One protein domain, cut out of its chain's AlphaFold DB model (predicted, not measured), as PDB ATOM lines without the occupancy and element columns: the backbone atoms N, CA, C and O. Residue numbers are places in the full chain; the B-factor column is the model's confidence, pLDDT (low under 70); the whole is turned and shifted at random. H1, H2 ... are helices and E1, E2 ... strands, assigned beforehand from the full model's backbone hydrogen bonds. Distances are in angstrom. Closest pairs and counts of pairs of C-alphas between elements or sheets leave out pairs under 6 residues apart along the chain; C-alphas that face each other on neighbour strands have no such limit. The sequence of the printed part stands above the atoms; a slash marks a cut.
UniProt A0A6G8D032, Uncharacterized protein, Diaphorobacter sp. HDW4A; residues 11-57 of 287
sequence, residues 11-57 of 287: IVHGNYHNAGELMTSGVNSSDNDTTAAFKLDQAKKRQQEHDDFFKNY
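What this domain is: This is residues 11 to 57 of the 287 residues of an uncharacterized protein of Diaphorobacter sp. HDW4A (UniProt A0A6G8D032). One long helix, H2, makes the long axis, with a small head at its first half: the short helix H1 meets the side of H2 with its last residues, Ser 25 coming closest, near residues 39 to 43 of H2, and the link of residues 26 to 32 leads from H1 to the first residue of H2. Residues 48 to 57 stick out from this head as a free end, while the first printed residues fold back on the short strand E1. The printed part has 47 residues, with E1, H1 and H2 in that order along the chain, and its class is mostly helix. It is loose, with a radius of gyration of the C-alphas of 11.9 A, and a rod in outline, spanning 38 by 17 by 17 A.

Where its parts are: The printed part begins at Ile 11, C-alpha at (195.077, 195.799, 169.707). E1 holds residues 15 to 17 and is 6.5 A long. H1 holds residues 19 to 25, 9.9 A from first to last C-alpha. H2 runs 34.3 A from C-alpha 33 at (189.688, 200.855, 173.794) to C-alpha 56 at (218.904, 218.650, 176.798).

How they stand to each other: E1 pairs with no named strand, but its residues 15 to 16 pair antiparallel with residues 11 to 12. E1 and H1 meet only through their tight link of 1 residue. H1 and H2 touch, H2 with residues 39 to 43 alone; the closest C-alphas are those of Ser 25 and Ala 43, 5.0 A apart. Their lines stand only just about perpendicular, at 72 degrees. E1 and H2 are apart. In H1 and H2 every O i to N i+4 pair is within hydrogen-bond range.

The domain as a whole: The two C-alphas farthest apart, those of Ser 30 and Tyr 57, are 38.1 A from each other. Without residues 48 to 57, which stand free, the body spans 21 by 17 by 17 A. The printed part has no cut and no long link; H1 to H2 is short, with 7 residues. The mean pLDDT of the printed part is 81.6, and residues 53 to 57 are under 70.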
ATOM      1  N   ILE A  11     195.341 194.775 170.720       85.31
ATOM      2  CA  ILE A  11     195.077 195.799 169.707       85.31
ATOM      3  C   ILE A  11     194.323 196.966 170.354       85.31
ATOM      4  O   ILE A  11     193.264 196.758 170.948       85.31
ATOM      5  N   VAL A  12     194.866 198.176 170.226       84.31
ATOM      6  CA  VAL A  12     194.258 199.433 170.683       84.31
ATOM      7  C   VAL A  12     194.211 200.401 169.504       84.31
ATOM      8  O   VAL A  12     195.230 200.615 168.847       84.31
ATOM      9  N   HIS A  13     193.033 200.950 169.185       87.00
ATOM     10  CA  HIS A  13     192.825 201.786 167.986       87.00
ATOM     11  C   HIS A  13     193.417 201.172 166.693       87.00
ATOM     12  O   HIS A  13     194.055 201.852 165.888       87.00
ATOM     13  N   GLY A  14     193.245 199.860 166.500       83.69
ATOM     14  CA  GLY A  14     193.718 199.147 165.305       83.69
ATOM     15  C   GLY A  14     195.221 198.843 165.260       83.69
ATOM     16  O   GLY A  14     195.655 198.150 164.344       83.69
ATOM     17  N   ASN A  15     196.005 199.276 166.253       87.50
ATOM     18  CA  ASN A  15     197.435 198.978 166.353       87.50
ATOM     19  C   ASN A  15     197.703 197.939 167.441       87.50
ATOM     20  O   ASN A  15     197.174 198.037 168.547       87.50
ATOM     21  N   TYR A  16     198.530 196.940 167.136       87.69
ATOM     22  CA  TYR A  16     198.942 195.942 168.119       87.69
ATOM     23  C   TYR A  16     200.020 196.506 169.052       87.69
ATOM     24  O   TYR A  16     201.041 197.011 168.589       87.69
ATOM     25  N   HIS A  17     199.799 196.360 170.357       86.81
ATOM     26  CA  HIS A  17     200.721 196.724 171.425       86.81
ATOM     27  C   HIS A  17     201.132 195.478 172.202       86.81
ATOM     28  O   HIS A  17     200.286 194.686 172.622       86.81
ATOM     29  N   ASN A  18     202.437 195.296 172.400       88.56
ATOM     30  CA  ASN A  18     202.964 194.153 173.144       88.56
ATOM     31  C   ASN A  18     202.712 194.300 174.660       88.56
ATOM     32  O   ASN A  18     202.419 195.383 175.165       88.56
ATOM     33  N   ALA A  19     202.855 193.207 175.412       83.69
ATOM     34  CA  ALA A  19     202.620 193.217 176.857       83.69
ATOM     35  C   ALA A  19     203.520 194.216 177.613       83.69
ATOM     36  O   ALA A  19     203.077 194.820 178.587       83.69
ATOM     37  N   GLY A  20     204.758 194.438 177.158       82.31
ATOM     38  CA  GLY A  20     205.679 195.395 177.779       82.31
ATOM     39  C   GLY A  20     205.206 196.847 177.653       82.31
ATOM     40  O   GLY A  20     205.235 197.599 178.628       82.31
ATOM     41  N   GLU A  21     204.704 197.233 176.482       81.75
ATOM     42  CA  GLU A  21     204.115 198.551 176.218       81.75
ATOM     43  C   GLU A  21     202.851 198.781 177.048       81.75
ATOM     44  O   GLU A  21     202.653 199.858 177.608       81.75
ATOM     45  N   LEU A  22     202.009 197.755 177.194       83.75
ATOM     46  CA  LEU A  22     200.800 197.834 178.019       83.75
ATOM     47  C   LEU A  22     201.136 197.953 179.512       83.75
ATOM     48  O   LEU A  22     200.548 198.770 180.219       83.75
ATOM     49  N   MET A  23     202.133 197.200 179.986       82.75
ATOM     50  CA  MET A  23     202.603 197.279 181.372       82.75
ATOM     51  C   MET A  23     203.193 198.650 181.703       82.75
ATOM     52  O   MET A  23     202.847 199.238 182.725       82.75
ATOM     53  N   THR A  24     204.070 199.170 180.843       83.25
ATOM     54  CA  THR A  24     204.734 200.469 181.051       83.25
ATOM     55  C   THR A  24     203.766 201.645 180.954       83.25
ATOM     56  O   THR A  24     203.925 202.635 181.668       83.25
ATOM     57  N   SER A  25     202.721 201.530 180.132       82.62
ATOM     58  CA  SER A  25     201.662 202.539 180.036       82.62
ATOM     59  C   SER A  25     200.591 202.442 181.128       82.62
ATOM     60  O   SER A  25     199.811 203.382 181.297       82.62
ATOM     61  N   GLY A  26     200.565 201.357 181.911       84.62
ATOM     62  CA  GLY A  26     199.562 201.130 182.958       84.62
ATOM     63  C   GLY A  26     198.171 200.792 182.408       84.62
ATOM     64  O   GLY A  26     197.157 201.086 183.055       84.62
ATOM     65  N   VAL A  27     198.122 200.234 181.195       85.12
ATOM     66  CA  VAL A  27     196.895 199.720 180.581       85.12
ATOM     67  C   VAL A  27     196.563 198.367 181.191       85.12
ATOM     68  O   VAL A  27     197.347 197.422 181.103       85.12
ATOM     69  N   ASN A  28     195.371 198.283 181.771       85.19
ATOM     70  CA  ASN A  28     194.832 197.064 182.351       85.19
ATOM     71  C   ASN A  28     193.965 196.324 181.324       85.19
ATOM     72  O   ASN A  28     193.367 196.936 180.436       85.19
ATOM     73  N   SER A  29     193.804 195.013 181.499       81.19
ATOM     74  CA  SER A  29     192.953 194.180 180.635       81.19
ATOM     75  C   SER A  29     191.473 194.597 180.643       81.19
ATOM     76  O   SER A  29     190.755 194.379 179.670       81.19
ATOM     77  N   SER A  30     191.013 195.246 181.718       83.81
ATOM     78  CA  SER A  30     189.648 195.767 181.857       83.81
ATOM     79  C   SER A  30     189.422 197.142 181.218       83.81
ATOM     80  O   SER A  30     188.280 197.603 181.169       83.81
ATOM     81  N   ASP A  31     190.471 197.814 180.733       84.88
ATOM     82  CA  ASP A  31     190.329 199.133 180.119       84.88
ATOM     83  C   ASP A  31     189.613 199.015 178.763       84.88
ATOM     84  O   ASP A  31     189.948 198.177 177.920       84.88
ATOM     85  N   ASN A  32     188.631 199.879 178.504       88.19
ATOM     86  CA  ASN A  32     188.041 199.976 177.168       88.19
ATOM     87  C   ASN A  32     189.045 200.588 176.168       88.19
ATOM     88  O   ASN A  32     190.059 201.166 176.561       88.19
ATOM     89  N   ASP A  33     188.768 200.453 174.872       85.56
ATOM     90  CA  ASP A  33     189.688 200.855 173.794       85.56
ATOM     91  C   ASP A  33     190.130 202.328 173.905       85.56
ATOM     92  O   ASP A  33     191.319 202.637 173.860       85.56
ATOM     93  N   THR A  34     189.194 203.230 174.209       87.31
ATOM     94  CA  THR A  34     189.469 204.662 174.397       87.31
ATOM     95  C   THR A  34     190.352 204.959 175.613       87.31
ATOM     96  O   THR A  34     191.221 205.827 175.550       87.31
ATOM     97  N   THR A  35     190.157 204.247 176.728       87.31
ATOM     98  CA  THR A  35     190.947 204.446 177.959       87.31
ATOM     99  C   THR A  35     192.353 203.885 177.793       87.31
ATOM    100  O   THR A  35     193.325 204.526 178.194       87.31
ATOM    101  N   ALA A  36     192.468 202.721 177.149       85.94
ATOM    102  CA  ALA A  36     193.750 202.129 176.799       85.94
ATOM    103  C   ALA A  36     194.555 203.060 175.876       85.94
ATOM    104  O   ALA A  36     195.731 203.319 176.134       85.94
ATOM    105  N   ALA A  37     193.907 203.639 174.859       87.88
ATOM    106  CA  ALA A  37     194.541 204.582 173.942       87.88
ATOM    107  C   ALA A  37     195.038 205.848 174.655       87.88
ATOM    108  O   ALA A  37     196.161 206.290 174.414       87.88
ATOM    109  N   PHE A  38     194.239 206.408 175.570       90.38
ATOM    110  CA  PHE A  38     194.628 207.591 176.340       90.38
ATOM    111  C   PHE A  38     195.850 207.328 177.232       90.38
ATOM    112  O   PHE A  38     196.790 208.124 177.256       90.38
ATOM    113  N   LYS A  39     195.873 206.192 177.937       89.31
ATOM    114  CA  LYS A  39     197.008 205.797 178.785       89.31
ATOM    115  C   LYS A  39     198.282 205.554 177.973       89.31
ATOM    116  O   LYS A  39     199.361 205.970 178.398       89.31
ATOM    117  N   LEU A  40     198.163 204.942 176.793       89.25
ATOM    118  CA  LEU A  40     199.278 204.760 175.858       89.25
ATOM    119  C   LEU A  40     199.827 206.101 175.350       89.25
ATOM    120  O   LEU A  40     201.043 206.287 175.331       89.25
ATOM    121  N   ASP A  41     198.961 207.052 174.989       88.88
ATOM    122  CA  ASP A  41     199.380 208.397 174.566       88.88
ATOM    123  C   ASP A  41     200.085 209.160 175.700       88.88
ATOM    124  O   ASP A  41     201.150 209.747 175.509       88.88
ATOM    125  N   GLN A  42     199.547 209.081 176.920       88.12
ATOM    126  CA  GLN A  42     200.154 209.704 178.093       88.12
ATOM    127  C   GLN A  42     201.516 209.086 178.444       88.12
ATOM    128  O   GLN A  42     202.433 209.791 178.868       88.12
ATOM    129  N   ALA A  43     201.675 207.773 178.277       87.00
ATOM    130  CA  ALA A  43     202.957 207.101 178.465       87.00
ATOM    131  C   ALA A  43     203.989 207.549 177.423       87.00
ATOM    132  O   ALA A  43     205.111 207.884 177.796       87.00
ATOM    133  N   LYS A  44     203.587 207.658 176.149       86.19
ATOM    134  CA  LYS A  44     204.448 208.182 175.078       86.19
ATOM    135  C   LYS A  44     204.886 209.618 175.340       86.19
ATOM    136  O   LYS A  44     206.067 209.908 175.194       86.19
ATOM    137  N   LYS A  45     203.979 210.493 175.784       85.44
ATOM    138  CA  LYS A  45     204.317 211.880 176.152       85.44
ATOM    139  C   LYS A  45     205.311 211.947 177.306       85.44
ATOM    140  O   LYS A  45     206.307 212.647 177.194       85.44
ATOM    141  N   ARG A  46     205.104 211.162 178.368       80.25
ATOM    142  CA  ARG A  46     206.060 211.087 179.489       80.25
ATOM    143  C   ARG A  46     207.428 210.573 179.057       80.25
ATOM    144  O   ARG A  46     208.442 211.048 179.552       80.25
ATOM    145  N   GLN A  47     207.464 209.611 178.139       80.56
ATOM    146  CA  GLN A  47     208.717 209.089 177.609       80.56
ATOM    147  C   GLN A  47     209.418 210.108 176.705       80.56
ATOM    148  O   GLN A  47     210.626 210.263 176.810       80.56
ATOM    149  N   GLN A  48     208.671 210.861 175.897       81.75
ATOM    150  CA  GLN A  48     209.210 211.982 175.124       81.75
ATOM    151  C   GLN A  48     209.749 213.094 176.029       81.75
ATOM    152  O   GLN A  48     210.856 213.557 175.801       81.75
ATOM    153  N   GLU A  49     209.029 213.475 177.088       78.50
ATOM    154  CA  GLU A  49     209.500 214.458 178.074       78.50
ATOM    155  C   GLU A  49     210.765 213.981 178.797       78.50
ATOM    156  O   GLU A  49     211.692 214.762 179.003       78.50
ATOM    157  N   HIS A  50     210.825 212.697 179.154       77.56
ATOM    158  CA  HIS A  50     212.013 212.085 179.735       77.56
ATOM    159  C   HIS A  50     213.179 212.114 178.736       77.56
ATOM    160  O   HIS A  50     214.249 212.622 179.051       77.56
ATOM    161  N   ASP A  51     212.979 211.650 177.506       74.12
ATOM    162  CA  ASP A  51     214.024 211.619 176.482       74.12
ATOM    163  C   ASP A  51     214.499 213.025 176.087       74.12
ATOM    164  O   ASP A  51     215.694 213.227 175.876       74.12
ATOM    165  N   ASP A  52     213.608 214.016 176.040       72.62
ATOM    166  CA  ASP A  52     213.956 215.414 175.779       72.62
ATOM    167  C   ASP A  52     214.670 216.058 176.976       72.62
ATOM    168  O   ASP A  52     215.606 216.839 176.782       72.62
ATOM    169  N   PHE A  53     214.313 215.689 178.212       62.72
ATOM    170  CA  PHE A  53     215.083 216.052 179.402       62.72
ATOM    171  C   PHE A  53     216.508 215.493 179.319       62.72
ATOM    172  O   PHE A  53     217.459 216.237 179.544       62.72
ATOM    173  N   PHE A  54     216.682 214.228 178.922       59.06
ATOM    174  CA  PHE A  54     218.004 213.603 178.783       59.06
ATOM    175  C   PHE A  54     218.792 214.077 177.554       59.06
ATOM    176  O   PHE A  54     220.017 214.112 177.613       59.06
ATOM    177  N   LYS A  55     218.133 214.489 176.465       63.88
ATOM    178  CA  LYS A  55     218.796 215.112 175.303       63.88
ATOM    179  C   LYS A  55     219.279 216.531 175.594       63.88
ATOM    180  O   LYS A  55     220.329 216.920 175.091       63.88
ATOM    181  N   ASN A  56     218.525 217.296 176.385       56.97
ATOM    182  CA  ASN A  56     218.904 218.650 176.798       56.97
ATOM    183  C   ASN A  56     219.824 218.663 178.030       56.97
ATOM    184  O   ASN A  56     220.509 219.657 178.278       56.97
ATOM    185  N   TYR A  57     219.896 217.559 178.778       45.78
ATOM    186  CA  TYR A  57     220.970 217.316 179.734       45.78
ATOM    187  C   TYR A  57     222.266 217.027 178.969       45.78
ATOM    188  O   TYR A  57     222.532 215.912 178.528       45.78
TER     189      TYR A  57